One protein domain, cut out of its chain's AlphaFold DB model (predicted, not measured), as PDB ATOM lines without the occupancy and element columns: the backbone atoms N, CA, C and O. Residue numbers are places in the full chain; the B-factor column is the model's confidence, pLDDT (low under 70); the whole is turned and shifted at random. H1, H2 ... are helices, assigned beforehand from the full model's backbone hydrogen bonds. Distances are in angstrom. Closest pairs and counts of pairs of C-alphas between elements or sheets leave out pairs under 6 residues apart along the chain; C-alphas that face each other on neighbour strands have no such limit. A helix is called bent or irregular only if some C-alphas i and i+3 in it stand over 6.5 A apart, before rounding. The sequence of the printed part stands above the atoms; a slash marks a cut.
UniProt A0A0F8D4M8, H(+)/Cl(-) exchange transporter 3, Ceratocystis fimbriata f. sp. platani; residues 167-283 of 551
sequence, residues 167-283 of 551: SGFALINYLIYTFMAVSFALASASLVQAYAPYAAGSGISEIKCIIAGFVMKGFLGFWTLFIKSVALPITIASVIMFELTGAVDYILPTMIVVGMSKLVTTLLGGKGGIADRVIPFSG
ATOM      1  N   SER A 167     -55.234   6.860  48.182       90.50
ATOM      2  CA  SER A 167     -56.271   6.171  48.945       90.50
ATOM      3  C   SER A 167     -57.051   5.190  48.065       90.50
ATOM      4  O   SER A 167     -57.169   5.360  46.854       90.50
ATOM      5  N   GLY A 168     -57.653   4.169  48.680       85.00
ATOM      6  CA  GLY A 168     -58.600   3.274  48.001       85.00
ATOM      7  C   GLY A 168     -59.986   3.897  47.779       85.00
ATOM      8  O   GLY A 168     -60.791   3.361  47.021       85.00
ATOM      9  N   PHE A 169     -60.285   5.030  48.426       89.81
ATOM     10  CA  PHE A 169     -61.581   5.699  48.317       89.81
ATOM     11  C   PHE A 169     -61.525   6.854  47.316       89.81
ATOM     12  O   PHE A 169     -60.812   7.836  47.525       89.81
ATOM     13  N   ALA A 170     -62.369   6.793  46.282       83.94
ATOM     14  CA  ALA A 170     -62.436   7.810  45.229       83.94
ATOM     15  C   ALA A 170     -62.668   9.239  45.765       83.94
ATOM     16  O   ALA A 170     -62.050  10.185  45.284       83.94
ATOM     17  N   LEU A 171     -63.502   9.397  46.803       88.81
ATOM     18  CA  LEU A 171     -63.754  10.702  47.431       88.81
ATOM     19  C   LEU A 171     -62.501  11.282  48.101       88.81
ATOM     20  O   LEU A 171     -62.253  12.478  47.999       88.81
ATOM     21  N   ILE A 172     -61.701  10.445  48.766       88.88
ATOM     22  CA  ILE A 172     -60.476  10.892  49.442       88.88
ATOM     23  C   ILE A 172     -59.414  11.262  48.403       88.88
ATOM     24  O   ILE A 172     -58.789  12.309  48.539       88.88
ATOM     25  N   ASN A 173     -59.268  10.480  47.331       84.19
ATOM     26  CA  ASN A 173     -58.366  10.823  46.225       84.19
ATOM     27  C   ASN A 173     -58.737  12.155  45.574       84.19
ATOM     28  O   ASN A 173     -57.862  12.969  45.312       84.19
ATOM     29  N   TYR A 174     -60.031  12.417  45.377       84.00
ATOM     30  CA  TYR A 174     -60.486  13.700  44.848       84.00
ATOM     31  C   TYR A 174     -60.135  14.873  45.780       84.00
ATOM     32  O   TYR A 174     -59.671  15.921  45.323       84.00
ATOM     33  N   LEU A 175     -60.295  14.702  47.097       89.69
ATOM     34  CA  LEU A 175     -59.912  15.722  48.079       89.69
ATOM     35  C   LEU A 175     -58.393  15.960  48.112       89.69
ATOM     36  O   LEU A 175     -57.958  17.104  48.187       89.69
ATOM     37  N   ILE A 176     -57.582  14.904  48.011       89.56
ATOM     38  CA  ILE A 176     -56.116  15.018  47.969       89.56
ATOM     39  C   ILE A 176     -55.661  15.684  46.668       89.56
ATOM     40  O   ILE A 176     -54.848  16.608  46.708       89.56
ATOM     41  N   TYR A 177     -56.230  15.278  45.532       87.62
ATOM     42  CA  TYR A 177     -55.956  15.869  44.224       87.62
ATOM     43  C   TYR A 177     -56.246  17.373  44.224       87.62
ATOM     44  O   TYR A 177     -55.402  18.182  43.836       87.62
ATOM     45  N   THR A 178     -57.433  17.763  44.702       87.50
ATOM     46  CA  THR A 178     -57.838  19.174  44.774       87.50
ATOM     47  C   THR A 178     -56.975  19.968  45.752       87.50
ATOM     48  O   THR A 178     -56.565  21.082  45.427       87.50
ATOM     49  N   PHE A 179     -56.619  19.397  46.905       91.69
ATOM     50  CA  PHE A 179     -55.711  20.031  47.863       91.69
ATOM     51  C   PHE A 179     -54.308  20.262  47.278       91.69
ATOM     52  O   PHE A 179     -53.789  21.378  47.358       91.69
ATOM     53  N   MET A 180     -53.713  19.246  46.643       89.81
ATOM     54  CA  MET A 180     -52.409  19.360  45.981       89.81
ATOM     55  C   MET A 180     -52.443  20.423  44.878       89.81
ATOM     56  O   MET A 180     -51.591  21.313  44.868       89.81
ATOM     57  N   ALA A 181     -53.467  20.408  44.018       87.94
ATOM     58  CA  ALA A 181     -53.628  21.394  42.950       87.94
ATOM     59  C   ALA A 181     -53.710  22.837  43.486       87.94
ATOM     60  O   ALA A 181     -53.015  23.723  42.985       87.94
ATOM     61  N   VAL A 182     -54.493  23.071  44.547       90.56
ATOM     62  CA  VAL A 182     -54.585  24.387  45.199       90.56
ATOM     63  C   VAL A 182     -53.245  24.788  45.824       90.56
ATOM     64  O   VAL A 182     -52.824  25.934  45.676       90.56
ATOM     65  N   SER A 183     -52.537  23.860  46.475       92.56
ATOM     66  CA  SER A 183     -51.229  24.144  47.078       92.56
ATOM     67  C   SER A 183     -50.178  24.549  46.037       92.56
ATOM     68  O   SER A 183     -49.426  25.497  46.260       92.56
ATOM     69  N   PHE A 184     -50.173  23.900  44.868       91.00
ATOM     70  CA  PHE A 184     -49.283  24.231  43.758       91.00
ATOM     71  C   PHE A 184     -49.618  25.598  43.162       91.00
ATOM     72  O   PHE A 184     -48.720  26.421  42.974       91.00
ATOM     73  N   ALA A 185     -50.903  25.895  42.951       89.50
ATOM     74  CA  ALA A 185     -51.333  27.208  42.479       89.50
ATOM     75  C   ALA A 185     -50.901  28.331  43.444       89.50
ATOM     76  O   ALA A 185     -50.318  29.330  43.015       89.50
ATOM     77  N   LEU A 186     -51.108  28.144  44.754       91.12
ATOM     78  CA  LEU A 186     -50.697  29.102  45.786       91.12
ATOM     79  C   LEU A 186     -49.174  29.260  45.864       91.12
ATOM     80  O   LEU A 186     -48.682  30.383  45.997       91.12
ATOM     81  N   ALA A 187     -48.420  28.163  45.759       91.88
ATOM     82  CA  ALA A 187     -46.960  28.190  45.772       91.88
ATOM     83  C   ALA A 187     -46.399  28.962  44.570       91.88
ATOM     84  O   ALA A 187     -45.547  29.834  44.750       91.88
ATOM     85  N   SER A 188     -46.914  28.700  43.364       91.19
ATOM     86  CA  SER A 188     -46.530  29.423  42.147       91.19
ATOM     87  C   SER A 188     -46.829  30.922  42.263       91.19
ATOM     88  O   SER A 188     -45.938  31.751  42.063       91.19
ATOM     89  N   ALA A 189     -48.050  31.282  42.673       89.12
ATOM     90  CA  ALA A 189     -48.455  32.678  42.830       89.12
ATOM     91  C   ALA A 189     -47.587  33.420  43.861       89.12
ATOM     92  O   ALA A 189     -47.092  34.515  43.586       89.12
ATOM     93  N   SER A 190     -47.338  32.796  45.016       89.06
ATOM     94  CA  SER A 190     -46.511  33.373  46.082       89.06
ATOM     95  C   SER A 190     -45.059  33.563  45.638       89.06
ATOM     96  O   SER A 190     -44.452  34.595  45.925       89.06
ATOM     97  N   LEU A 191     -44.500  32.595  44.902       89.88
ATOM     98  CA  LEU A 191     -43.127  32.650  44.401       89.88
ATOM     99  C   LEU A 191     -42.937  33.798  43.399       89.88
ATOM    100  O   LEU A 191     -41.980  34.570  43.511       89.88
ATOM    101  N   VAL A 192     -43.860  33.939  42.445       90.06
ATOM    102  CA  VAL A 192     -43.813  35.010  41.440       90.06
ATOM    103  C   VAL A 192     -43.982  36.376  42.107       90.06
ATOM    104  O   VAL A 192     -43.197  37.285  41.835       90.06
ATOM    105  N   GLN A 193     -44.943  36.521  43.023       88.50
ATOM    106  CA  GLN A 193     -45.214  37.801  43.680       88.50
ATOM    107  C   GLN A 193     -44.076  38.250  44.613       88.50
ATOM    108  O   GLN A 193     -43.797  39.445  44.690       88.50
ATOM    109  N   ALA A 194     -43.406  37.318  45.297       87.75
ATOM    110  CA  ALA A 194     -42.342  37.644  46.246       87.75
ATOM    111  C   ALA A 194     -41.000  37.979  45.575       87.75
ATOM    112  O   ALA A 194     -40.305  38.887  46.027       87.75
ATOM    113  N   TYR A 195     -40.619  37.252  44.517       86.94
ATOM    114  CA  TYR A 195     -39.264  37.343  43.954       86.94
ATOM    115  C   TYR A 195     -39.186  38.063  42.609       86.94
ATOM    116  O   TYR A 195     -38.186  38.726  42.332       86.94
ATOM    117  N   ALA A 196     -40.196  37.924  41.747       84.62
ATOM    118  CA  ALA A 196     -40.129  38.427  40.379       84.62
ATOM    119  C   ALA A 196     -41.530  38.725  39.813       84.62
ATOM    120  O   ALA A 196     -42.023  37.960  38.981       84.62
ATOM    121  N   PRO A 197     -42.163  39.857  40.177       81.06
ATOM    122  CA  PRO A 197     -43.492  40.208  39.668       81.06
ATOM    123  C   PRO A 197     -43.516  40.367  38.138       81.06
ATOM    124  O   PRO A 197     -44.523  40.076  37.505       81.06
ATOM    125  N   TYR A 198     -42.385  40.737  37.525       78.00
ATOM    126  CA  TYR A 198     -42.218  40.805  36.066       78.00
ATOM    127  C   TYR A 198     -42.231  39.440  35.359       78.00
ATOM    128  O   TYR A 198     -42.262  39.395  34.133       78.00
ATOM    129  N   ALA A 199     -42.163  38.328  36.098       79.12
ATOM    130  CA  ALA A 199     -42.279  36.985  35.534       79.12
ATOM    131  C   ALA A 199     -43.742  36.535  35.365       79.12
ATOM    132  O   ALA A 199     -43.978  35.473  34.787       79.12
ATOM    133  N   ALA A 200     -44.709  37.317  35.859       79.06
ATOM    134  CA  ALA A 200     -46.127  37.030  35.701       79.06
ATOM    135  C   ALA A 200     -46.542  37.066  34.220       79.06
ATOM    136  O   ALA A 200     -46.114  37.927  33.457       79.06
ATOM    137  N   GLY A 201     -47.403  36.130  33.820       79.00
ATOM    138  CA  GLY A 201     -47.924  36.052  32.457       79.00
ATOM    139  C   GLY A 201     -46.987  35.389  31.438       79.00
ATOM    140  O   GLY A 201     -45.908  34.865  31.739       79.00
ATOM    141  N   SER A 202     -47.440  35.376  30.184       78.12
ATOM    142  CA  SER A 202     -46.764  34.663  29.094       78.12
ATOM    143  C   SER A 202     -45.427  35.309  28.707       78.12
ATOM    144  O   SER A 202     -44.455  34.603  28.434       78.12
ATOM    145  N   GLY A 203     -45.305  36.636  28.788       79.88
ATOM    146  CA  GLY A 203     -44.099  37.362  28.377       79.88
ATOM    147  C   GLY A 203     -44.043  37.695  26.882       79.88
ATOM    148  O   GLY A 203     -43.089  38.328  26.445       79.88
ATOM    149  N   ILE A 204     -45.024  37.263  26.077       84.31
ATOM    150  CA  ILE A 204     -45.044  37.493  24.621       84.31
ATOM    151  C   ILE A 204     -45.173  38.988  24.308       84.31
ATOM    152  O   ILE A 204     -44.414  39.511  23.494       84.31
ATOM    153  N   SER A 205     -46.101  39.680  24.971       80.44
ATOM    154  CA  SER A 205     -46.307  41.129  24.840       80.44
ATOM    155  C   SER A 205     -45.034  41.911  25.161       80.44
ATOM    156  O   SER A 205     -44.637  42.819  24.435       80.44
ATOM    157  N   GLU A 206     -44.350  41.497  26.217       83.25
ATOM    158  CA  GLU A 206     -43.140  42.098  26.742       83.25
ATOM    159  C   GLU A 206     -41.966  41.900  25.784       83.25
ATOM    160  O   GLU A 206     -41.267  42.856  25.449       83.25
ATOM    161  N   ILE A 207     -41.787  40.678  25.275       84.56
ATOM    162  CA  ILE A 207     -40.768  40.363  24.268       84.56
ATOM    163  C   ILE A 207     -41.023  41.160  22.983       84.56
ATOM    164  O   ILE A 207     -40.078  41.716  22.421       84.56
ATOM    165  N   LYS A 208     -42.285  41.283  22.540       81.81
ATOM    166  CA  LYS A 208     -42.654  42.078  21.357       81.81
ATOM    167  C   LYS A 208     -42.249  43.549  21.525       81.81
ATOM    168  O   LYS A 208     -41.670  44.125  20.606       81.81
ATOM    169  N   CYS A 209     -42.468  44.128  22.707       78.62
ATOM    170  CA  CYS A 209     -42.054  45.503  23.019       78.62
ATOM    171  C   CYS A 209     -40.527  45.675  23.002       78.62
ATOM    172  O   CYS A 209     -40.017  46.687  22.520       78.62
ATOM    173  N   ILE A 210     -39.786  44.671  23.474       82.38
ATOM    174  CA  ILE A 210     -38.318  44.716  23.507       82.38
ATOM    175  C   ILE A 210     -37.720  44.622  22.106       82.38
ATOM    176  O   ILE A 210     -36.810  45.382  21.774       82.38
ATOM    177  N   ILE A 211     -38.274  43.755  21.256       80.88
ATOM    178  CA  ILE A 211     -37.879  43.656  19.844       80.88
ATOM    179  C   ILE A 211     -38.199  44.957  19.094       80.88
ATOM    180  O   ILE A 211     -37.421  45.369  18.240       80.88
ATOM    181  N   ALA A 212     -39.286  45.645  19.457       74.31
ATOM    182  CA  ALA A 212     -39.635  46.957  18.909       74.31
ATOM    183  C   ALA A 212     -38.705  48.104  19.365       74.31
ATOM    184  O   ALA A 212     -38.885  49.241  18.939       74.31
ATOM    185  N   GLY A 213     -37.699  47.828  20.205       72.50
ATOM    186  CA  GLY A 213     -36.669  48.799  20.580       72.50
ATOM    187  C   GLY A 213     -36.885  49.482  21.928       72.50
ATOM    188  O   GLY A 213     -36.225  50.485  22.199       72.50
ATOM    189  N   PHE A 214     -37.755  48.964  22.798       77.38
ATOM    190  CA  PHE A 214     -37.942  49.487  24.156       77.38
ATOM    191  C   PHE A 214     -37.291  48.582  25.200       77.38
ATOM    192  O   PHE A 214     -37.537  47.385  25.250       77.38
ATOM    193  N   VAL A 215     -36.472  49.141  26.088       77.00
ATOM    194  CA  VAL A 215     -35.850  48.358  27.165       77.00
ATOM    195  C   VAL A 215     -36.767  48.306  28.378       77.00
ATOM    196  O   VAL A 215     -37.108  49.345  28.946       77.00
ATOM    197  N   MET A 216     -37.082  47.093  28.834       73.62
ATOM    198  CA  MET A 216     -37.752  46.855  30.114       73.62
ATOM    199  C   MET A 216     -36.761  46.349  31.159       73.62
ATOM    200  O   MET A 216     -36.149  45.289  31.009       73.62
ATOM    201  N   LYS A 217     -36.585  47.122  32.234       74.81
ATOM    202  CA  LYS A 217     -35.646  46.789  33.311       74.81
ATOM    203  C   LYS A 217     -36.140  45.562  34.078       74.81
ATOM    204  O   LYS A 217     -37.292  45.500  34.485       74.81
ATOM    205  N   GLY A 218     -35.252  44.591  34.284       75.19
ATOM    206  CA  GLY A 218     -35.531  43.393  35.080       75.19
ATOM    207  C   GLY A 218     -36.171  42.228  34.321       75.19
ATOM    208  O   GLY A 218     -36.024  41.103  34.782       75.19
ATOM    209  N   PHE A 219     -36.785  42.438  33.147       81.88
ATOM    210  CA  PHE A 219     -37.468  41.363  32.408       81.88
ATOM    211  C   PHE A 219     -36.505  40.288  31.863       81.88
ATOM    212  O   PHE A 219     -36.733  39.100  32.077       81.88
ATOM    213  N   LEU A 220     -35.381  40.685  31.246       84.12
ATOM    214  CA  LEU A 220     -34.310  39.772  30.788       84.12
ATOM    215  C   LEU A 220     -33.326  39.382  31.914       84.12
ATOM    216  O   LEU A 220     -32.168  39.050  31.661       84.12
ATOM    217  N   GLY A 221     -33.743  39.480  33.176       85.25
ATOM    218  CA  GLY A 221     -32.904  39.134  34.314       85.25
ATOM    219  C   GLY A 221     -32.662  37.628  34.447       85.25
ATOM    220  O   GLY A 221     -33.481  36.794  34.071       85.25
ATOM    221  N   PHE A 222     -31.549  37.258  35.079       88.00
ATOM    222  CA  PHE A 222     -31.325  35.865  35.479       88.00
ATOM    223  C   PHE A 222     -32.384  35.384  36.488       88.00
ATOM    224  O   PHE A 222     -32.882  34.266  36.396       88.00
ATOM    225  N   TRP A 223     -32.780  36.259  37.421       88.12
ATOM    226  CA  TRP A 223     -33.804  35.962  38.425       88.12
ATOM    227  C   TRP A 223     -35.185  35.710  37.818       88.12
ATOM    228  O   TRP A 223     -35.870  34.787  38.247       88.12
ATOM    229  N   THR A 224     -35.587  36.475  36.800       88.50
ATOM    230  CA  THR A 224     -36.872  36.251  36.124       88.50
ATOM    231  C   THR A 224     -36.871  34.929  35.367       88.50
ATOM    232  O   THR A 224     -37.846  34.190  35.470       88.50
ATOM    233  N   LEU A 225     -35.771  34.583  34.686       89.31
ATOM    234  CA  LEU A 225     -35.605  33.279  34.035       89.31
ATOM    235  C   LEU A 225     -35.733  32.135  35.045       89.31
ATOM    236  O   LEU A 225     -36.498  31.202  34.810       89.31
ATOM    237  N   PHE A 226     -35.024  32.215  36.173       90.69
ATOM    238  CA  PHE A 226     -35.050  31.173  37.199       90.69
ATOM    239  C   PHE A 226     -36.453  30.981  37.790       90.69
ATOM    240  O   PHE A 226     -36.969  29.865  37.804       90.69
ATOM    241  N   ILE A 227     -37.106  32.069  38.215       90.62
ATOM    242  CA  ILE A 227     -38.454  32.001  38.794       90.62
ATOM    243  C   ILE A 227     -39.466  31.488  37.771       90.62
ATOM    244  O   ILE A 227     -40.281  30.632  38.103       90.62
ATOM    245  N   LYS A 228     -39.381  31.932  36.512       89.75
ATOM    246  CA  LYS A 228     -40.265  31.457  35.443       89.75
ATOM    247  C   LYS A 228     -40.048  29.970  35.152       89.75
ATOM    248  O   LYS A 228     -41.019  29.235  35.027       89.75
ATOM    249  N   SER A 229     -38.800  29.500  35.143       90.38
ATOM    250  CA  SER A 229     -38.480  28.078  34.963       90.38
ATOM    251  C   SER A 229     -39.052  27.182  36.066       90.38
ATOM    252  O   SER A 229     -39.383  26.037  35.779       90.38
ATOM    253  N   VAL A 230     -39.160  27.668  37.306       91.44
ATOM    254  CA  VAL A 230     -39.698  26.893  38.442       91.44
ATOM    255  C   VAL A 230     -41.221  27.016  38.540       91.44
ATOM    256  O   VAL A 230     -41.910  26.024  38.760       91.44
ATOM    257  N   ALA A 231     -41.766  28.219  38.352       89.88
ATOM    258  CA  ALA A 231     -43.196  28.479  38.480       89.88
ATOM    259  C   ALA A 231     -44.018  27.857  37.338       89.88
ATOM    260  O   ALA A 231     -45.162  27.459  37.561       89.88
ATOM    261  N   LEU A 232     -43.454  27.745  36.126       87.69
ATOM    262  CA  LEU A 232     -44.155  27.183  34.967       87.69
ATOM    263  C   LEU A 232     -44.598  25.719  35.184       87.69
ATOM    264  O   LEU A 232     -45.804  25.487  35.095       87.69
ATOM    265  N   PRO A 233     -43.719  24.753  35.537       88.56
ATOM    266  CA  PRO A 233     -44.133  23.378  35.837       88.56
ATOM    267  C   PRO A 233     -45.200  23.280  36.933       88.56
ATOM    268  O   PRO A 233     -46.179  22.559  36.776       88.56
ATOM    269  N   ILE A 234     -45.046  24.043  38.023       89.69
ATOM    270  CA  ILE A 234     -45.978  24.043  39.166       89.69
ATOM    271  C   ILE A 234     -47.367  24.526  38.727       89.69
ATOM    272  O   ILE A 234     -48.395  23.970  39.114       89.69
ATOM    273  N   THR A 235     -47.394  25.552  37.878       88.00
ATOM    274  CA  THR A 235     -48.628  26.110  37.325       88.00
ATOM    275  C   THR A 235     -49.301  25.131  36.365       88.00
ATOM    276  O   THR A 235     -50.501  24.888  36.488       88.00
ATOM    277  N   ILE A 236     -48.530  24.528  35.454       83.94
ATOM    278  CA  ILE A 236     -49.009  23.506  34.511       83.94
ATOM    279  C   ILE A 236     -49.635  22.340  35.281       83.94
ATOM    280  O   ILE A 236     -50.790  22.002  35.030       83.94
ATOM    281  N   ALA A 237     -48.934  21.814  36.287       83.69
ATOM    282  CA  ALA A 237     -49.424  20.730  37.130       83.69
ATOM    283  C   ALA A 237     -50.705  21.093  37.899       83.69
ATOM    284  O   ALA A 237     -51.534  20.224  38.153       83.69
ATOM    285  N   SER A 238     -50.917  22.360  38.264       81.81
ATOM    286  CA  SER A 238     -52.140  22.773  38.969       81.81
ATOM    287  C   SER A 238     -53.396  22.784  38.083       81.81
ATOM    288  O   SER A 238     -54.482  22.484  38.576       81.81
ATOM    289  N   VAL A 239     -53.259  23.101  36.788       71.75
ATOM    290  CA  VAL A 239     -54.398  23.371  35.885       71.75
ATOM    291  C   VAL A 239     -54.622  22.256  34.870       71.75
ATOM    292  O   VAL A 239     -55.761  21.876  34.602       71.75
ATOM    293  N   ILE A 240     -53.550  21.745  34.268       64.94
ATOM    294  CA  ILE A 240     -53.652  20.836  33.133       64.94
ATOM    295  C   ILE A 240     -53.803  19.410  33.661       64.94
ATOM    296  O   ILE A 240     -52.874  18.816  34.195       64.94
ATOM    297  N   MET A 241     -55.010  18.870  33.508       56.44
ATOM    298  CA  MET A 241     -55.340  17.468  33.788       56.44
ATOM    299  C   MET A 241     -55.291  16.594  32.515       56.44
ATOM    300  O   MET A 241     -55.428  15.383  32.610       56.44
ATOM    301  N   PHE A 242     -55.123  17.196  31.328       48.50
ATOM    302  CA  PHE A 242     -55.499  16.588  30.038       48.50
ATOM    303  C   PHE A 242     -54.354  16.252  29.068       48.50
ATOM    304  O   PHE A 242     -54.556  15.431  28.177       48.50
ATOM    305  N   GLU A 243     -53.163  16.836  29.210       48.16
ATOM    306  CA  GLU A 243     -52.064  16.601  28.249       48.16
ATOM    307  C   GLU A 243     -51.396  15.220  28.425       48.16
ATOM    308  O   GLU A 243     -50.728  14.744  27.514       48.16
ATOM    309  N   LEU A 244     -51.625  14.532  29.551       48.06
ATOM    310  CA  LEU A 244     -50.969  13.253  29.872       48.06
ATOM    311  C   LEU A 244     -51.750  12.003  29.457       48.06
ATOM    312  O   LEU A 244     -51.212  10.906  29.504       48.06
ATOM    313  N   THR A 245     -52.988  12.132  28.974       48.66
ATOM    314  CA  THR A 245     -53.748  10.970  28.467       48.66
ATOM    315  C   THR A 245     -53.310  10.487  27.076       48.66
ATOM    316  O   THR A 245     -53.968   9.624  26.505       48.66
ATOM    317  N   GLY A 246     -52.231  11.031  26.495       52.97
ATOM    318  CA  GLY A 246     -51.626  10.500  25.262       52.97
ATOM    319  C   GLY A 246     -52.523  10.538  24.017       52.97
ATOM    320  O   GLY A 246     -52.211   9.926  22.996       52.97
ATOM    321  N   ALA A 247     -53.643  11.257  24.061       52.12
ATOM    322  CA  ALA A 247     -54.610  11.286  22.976       52.12
ATOM    323  C   ALA A 247     -54.205  12.318  21.914       52.12
ATOM    324  O   ALA A 247     -54.798  13.393  21.790       52.12
ATOM    325  N   VAL A 248     -53.226  11.939  21.087       56.47
ATOM    326  CA  VAL A 248     -52.949  12.551  19.770       56.47
ATOM    327  C   VAL A 248     -54.255  12.744  18.973       56.47
ATOM    328  O   VAL A 248     -54.394  13.695  18.204       56.47
ATOM    329  N   ASP A 249     -55.258  11.900  19.239       59.31
ATOM    330  CA  ASP A 249     -56.617  11.945  18.697       59.31
ATOM    331  C   ASP A 249     -57.335  13.294  18.876       59.31
ATOM    332  O   ASP A 249     -58.123  13.686  18.012       59.31
ATOM    333  N   TYR A 250     -57.059  14.046  19.949       65.94
ATOM    334  CA  TYR A 250     -57.702  15.345  20.189       65.94
ATOM    335  C   TYR A 250     -56.941  16.534  19.592       65.94
ATOM    336  O   TYR A 250     -57.470  17.648  19.578       65.94
ATOM    337  N   ILE A 251     -55.755  16.329  19.009       70.44
ATOM    338  CA  ILE A 251     -54.979  17.407  18.373       70.44
ATOM    339  C   ILE A 251     -55.715  17.954  17.143       70.44
ATOM    340  O   ILE A 251     -55.840  19.165  16.970       70.44
ATOM    341  N   LEU A 252     -56.255  17.078  16.293       75.75
ATOM    342  CA  LEU A 252     -56.948  17.508  15.076       75.75
ATOM    343  C   LEU A 252     -58.255  18.269  15.389       75.75
ATOM    344  O   LEU A 252     -58.435  19.368  14.859       75.75
ATOM    345  N   PRO A 253     -59.142  17.783  16.282       77.56
ATOM    346  CA  PRO A 253     -60.310  18.545  16.720       77.56
ATOM    347  C   PRO A 253     -59.961  19.882  17.385       77.56
ATOM    348  O   PRO A 253     -60.599  20.890  17.084       77.56
ATOM    349  N   THR A 254     -58.943  19.928  18.250       74.56
ATOM    350  CA  THR A 254     -58.544  21.178  18.925       74.56
ATOM    351  C   THR A 254     -57.966  22.196  17.941       74.56
ATOM    352  O   THR A 254     -58.345  23.365  18.002       74.56
ATOM    353  N   MET A 255     -57.156  21.775  16.961       76.94
ATOM    354  CA  MET A 255     -56.691  22.649  15.875       76.94
ATOM    355  C   MET A 255     -57.846  23.203  15.030       76.94
ATOM    356  O   MET A 255     -57.824  24.383  14.682       76.94
ATOM    357  N   ILE A 256     -58.870  22.395  14.724       81.56
ATOM    358  CA  ILE A 256     -60.069  22.868  14.009       81.56
ATOM    359  C   ILE A 256     -60.816  23.907  14.847       81.56
ATOM    360  O   ILE A 256     -61.183  24.955  14.319       81.56
ATOM    361  N   VAL A 257     -61.016  23.658  16.146       84.31
ATOM    362  CA  VAL A 257     -61.685  24.608  17.049       84.31
ATOM    363  C   VAL A 257     -60.915  25.928  17.110       84.31
ATOM    364  O   VAL A 257     -61.504  26.978  16.860       84.31
ATOM    365  N   VAL A 258     -59.601  25.889  17.344       76.38
ATOM    366  CA  VAL A 258     -58.744  27.089  17.366       76.38
ATOM    367  C   VAL A 258     -58.760  27.809  16.013       76.38
ATOM    368  O   VAL A 258     -58.863  29.037  15.964       76.38
ATOM    369  N   GLY A 259     -58.719  27.063  14.906       83.12
ATOM    370  CA  GLY A 259     -58.824  27.600  13.550       83.12
ATOM    371  C   GLY A 259     -60.154  28.316  13.301       83.12
ATOM    372  O   GLY A 259     -60.158  29.439  12.796       83.12
ATOM    373  N   MET A 260     -61.273  27.719  13.717       85.25
ATOM    374  CA  MET A 260     -62.604  28.326  13.621       85.25
ATOM    375  C   MET A 260     -62.735  29.557  14.519       85.25
ATOM    376  O   MET A 260     -63.271  30.570  14.075       85.25
ATOM    377  N   SER A 261     -62.199  29.531  15.742       81.50
ATOM    378  CA  SER A 261     -62.161  30.705  16.623       81.50
ATOM    379  C   SER A 261     -61.370  31.857  16.000       81.50
ATOM    380  O   SER A 261     -61.828  33.003  16.019       81.50
ATOM    381  N   LYS A 262     -60.214  31.564  15.388       79.62
ATOM    382  CA  LYS A 262     -59.416  32.569  14.674       79.62
ATOM    383  C   LYS A 262     -60.172  33.114  13.465       79.62
ATOM    384  O   LYS A 262     -60.223  34.328  13.292       79.62
ATOM    385  N   LEU A 263     -60.818  32.246  12.685       81.44
ATOM    386  CA  LEU A 263     -61.637  32.641  11.541       81.44
ATOM    387  C   LEU A 263     -62.774  33.584  11.962       81.44
ATOM    388  O   LEU A 263     -62.905  34.669  11.402       81.44
ATOM    389  N   VAL A 264     -63.547  33.222  12.989       84.44
ATOM    390  CA  VAL A 264     -64.627  34.068  13.525       84.44
ATOM    391  C   VAL A 264     -64.079  35.413  14.005       84.44
ATOM    392  O   VAL A 264     -64.641  36.450  13.668       84.44
ATOM    393  N   THR A 265     -62.944  35.417  14.708       74.50
ATOM    394  CA  THR A 265     -62.286  36.654  15.163       74.50
ATOM    395  C   THR A 265     -61.908  37.553  13.985       74.50
ATOM    396  O   THR A 265     -62.197  38.747  14.010       74.50
ATOM    397  N   THR A 266     -61.335  36.985  12.919       75.19
ATOM    398  CA  THR A 266     -60.972  37.754  11.718       75.19
ATOM    399  C   THR A 266     -62.189  38.281  10.957       75.19
ATOM    400  O   THR A 266     -62.152  39.403  10.460       75.19
ATOM    401  N   LEU A 267     -63.287  37.517  10.901       78.38
ATOM    402  CA  LEU A 267     -64.522  37.931  10.229       78.38
ATOM    403  C   LEU A 267     -65.265  39.036  10.989       78.38
ATOM    404  O   LEU A 267     -65.861  39.907  10.364       78.38
ATOM    405  N   LEU A 268     -65.203  39.029  12.323       78.25
ATOM    406  CA  LEU A 268     -65.795  40.065  13.177       78.25
ATOM    407  C   LEU A 268     -64.937  41.341  13.267       78.25
ATOM    408  O   LEU A 268     -65.231  42.225  14.068       78.25
ATOM    409  N   GLY A 269     -63.869  41.453  12.469       65.44
ATOM    410  CA  GLY A 269     -62.975  42.613  12.488       65.44
ATOM    411  C   GLY A 269     -62.067  42.676  13.721       65.44
ATOM    412  O   GLY A 269     -61.481  43.720  14.010       65.44
ATOM    413  N   GLY A 270     -61.922  41.571  14.458       65.38
ATOM    414  CA  GLY A 270     -60.971  41.459  15.555       65.38
ATOM    415  C   GLY A 270     -59.535  41.549  15.038       65.38
ATOM    416  O   GLY A 270     -59.044  40.635  14.382       65.38
ATOM    417  N   LYS A 271     -58.854  42.660  15.344       64.88
ATOM    418  CA  LYS A 271     -57.422  42.844  15.063       64.88
ATOM    419  C   LYS A 271     -56.555  42.205  16.158       64.88
ATOM    420  O   LYS A 271     -56.778  42.496  17.338       64.88
ATOM    421  N   GLY A 272     -55.571  41.400  15.752       70.44
ATOM    422  CA  GLY A 272     -54.492  40.885  16.607       70.44
ATOM    423  C   GLY A 272     -54.843  39.687  17.501       70.44
ATOM    424  O   GLY A 272     -55.992  39.255  17.589       70.44
ATOM    425  N   GLY A 273     -53.819  39.130  18.152       74.81
ATOM    426  CA  GLY A 273     -53.954  38.111  19.198       74.81
ATOM    427  C   GLY A 273     -54.147  38.714  20.595       74.81
ATOM    428  O   GLY A 273     -54.104  39.929  20.777       74.81
ATOM    429  N   ILE A 274     -54.302  37.863  21.619       76.50
ATOM    430  CA  ILE A 274     -54.438  38.312  23.020       76.50
ATOM    431  C   ILE A 274     -53.236  39.165  23.457       76.50
ATOM    432  O   ILE A 274     -53.415  40.201  24.087       76.50
ATOM    433  N   ALA A 275     -52.019  38.785  23.050       75.31
ATOM    434  CA  ALA A 275     -50.801  39.523  23.371       75.31
ATOM    435  C   ALA A 275     -50.812  40.940  22.778       75.31
ATOM    436  O   ALA A 275     -50.389  41.876  23.446       75.31
ATOM    437  N   ASP A 276     -51.364  41.116  21.574       74.94
ATOM    438  CA  ASP A 276     -51.487  42.431  20.938       74.94
ATOM    439  C   ASP A 276     -52.477  43.336  21.677       74.94
ATOM    440  O   ASP A 276     -52.319  44.549  21.667       74.94
ATOM    441  N   ARG A 277     -53.473  42.757  22.363       74.88
ATOM    442  CA  ARG A 277     -54.426  43.497  23.208       74.88
ATOM    443  C   ARG A 277     -53.891  43.784  24.606       74.88
ATOM    444  O   ARG A 277     -54.207  44.826  25.172       74.88
ATOM    445  N   VAL A 278     -53.056  42.898  25.146       76.38
ATOM    446  CA  VAL A 278     -52.401  43.093  26.448       76.38
ATOM    447  C   VAL A 278     -51.411  44.259  26.409       76.38
ATOM    448  O   VAL A 278     -51.257  44.942  27.416       76.38
ATOM    449  N   ILE A 279     -50.772  44.531  25.269       72.94
ATOM    450  CA  ILE A 279     -49.800  45.626  25.105       72.94
ATOM    451  C   ILE A 279     -50.400  47.012  25.419       72.94
ATOM    452  O   ILE A 279     -49.904  47.651  26.353       72.94
ATOM    453  N   PRO A 280     -51.455  47.483  24.720       69.56
ATOM    454  CA  PRO A 280     -52.068  48.773  25.022       69.56
ATOM    455  C   PRO A 280     -52.740  48.759  26.398       69.56
ATOM    456  O   PRO A 280     -52.614  49.728  27.135       69.56
ATOM    457  N   PHE A 281     -53.365  47.641  26.797       70.06
ATOM    458  CA  PHE A 281     -53.990  47.505  28.119       70.06
ATOM    459  C   PHE A 281     -52.986  47.646  29.276       70.06
ATOM    460  O   PHE A 281     -53.299  48.213  30.318       70.06
ATOM    461  N   SER A 282     -51.757  47.160  29.096       69.88
ATOM    462  CA  SER A 282     -50.685  47.278  30.095       69.88
ATOM    463  C   SER A 282     -49.999  48.650  30.076       69.88
ATOM    464  O   SER A 282     -49.197  48.957  30.967       69.88
ATOM    465  N   GLY A 283     -50.301  49.478  29.071       65.81
ATOM    466  CA  GLY A 283     -49.636  50.751  28.831       65.81
ATOM    467  C   GLY A 283     -48.186  50.579  28.371       65.81
ATOM    468  O   GLY A 283     -47.314  51.350  28.769       65.81
TER     469      GLY A 283
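This is residues 167 to 283 of the 551 residues of the protein "H(+)/Cl(-) exchange transporter 3" of Ceratocystis fimbriata f. sp. platani (UniProt A0A0F8D4M8). The model is a loose, open frame of helices round an empty middle: long H1 and H3 run side by side in opposite directions along one edge, the short helices H2 and H5 meet crosswise at another place, and H4 lies alone across the gap, joined to the rest through its links. The free first part of H1, with residues 168 and 169 before it, sticks out as an arm. The printed part has 117 residues with five named helices, H1 to H5 in chain order, and no named strand; the class is all helix. It is loose, with a radius of gyration of the C-alphas of 18.6 A, and only just flat, spanning 57 by 40 by 22 A.

H1, residues 170 to 195, begins at C-alpha (-62.436, 7.810, 45.229) and is 37.6 A long. H2 is residues 204 to 211. H3, residues 222 to 239, is 26.2 A long, with a kink of 28 degrees near residue 233. H4, residues 248 to 267, is 29.5 A long and only just irregular: C-alphas 249 and 252 are 6.6 A apart. H5, residues 274 to 282, ends at C-alpha (-50.685, 47.278, 30.095).

H1 and H3 touch, closest at the C-alphas of Ala 181 and Ser 238, 4.5 A, at a shallow tilt of 19 degrees, opposite ways. H2 and H5 touch, closest at the C-alphas of Ser 205 and Ala 275, 5.0 A, only just about perpendicular at 73 degrees. H4 touches no helix. Every O i to N i+4 pair is within hydrogen-bond range in H1 and H2; in H3 12 of 14, in H4 14 of 16 and in H5 4 of 5 are.

The C-alphas farthest apart, Gly 168 and Gly 213, are 57.5 A apart. The printed part has no cut, and the four links between helices are short. Residues 241 to 261 stand free. Mean pLDDT of the printed part is 79.6; residues 240 to 250, 269 to 271, 280 and 282 to 283 are under 70.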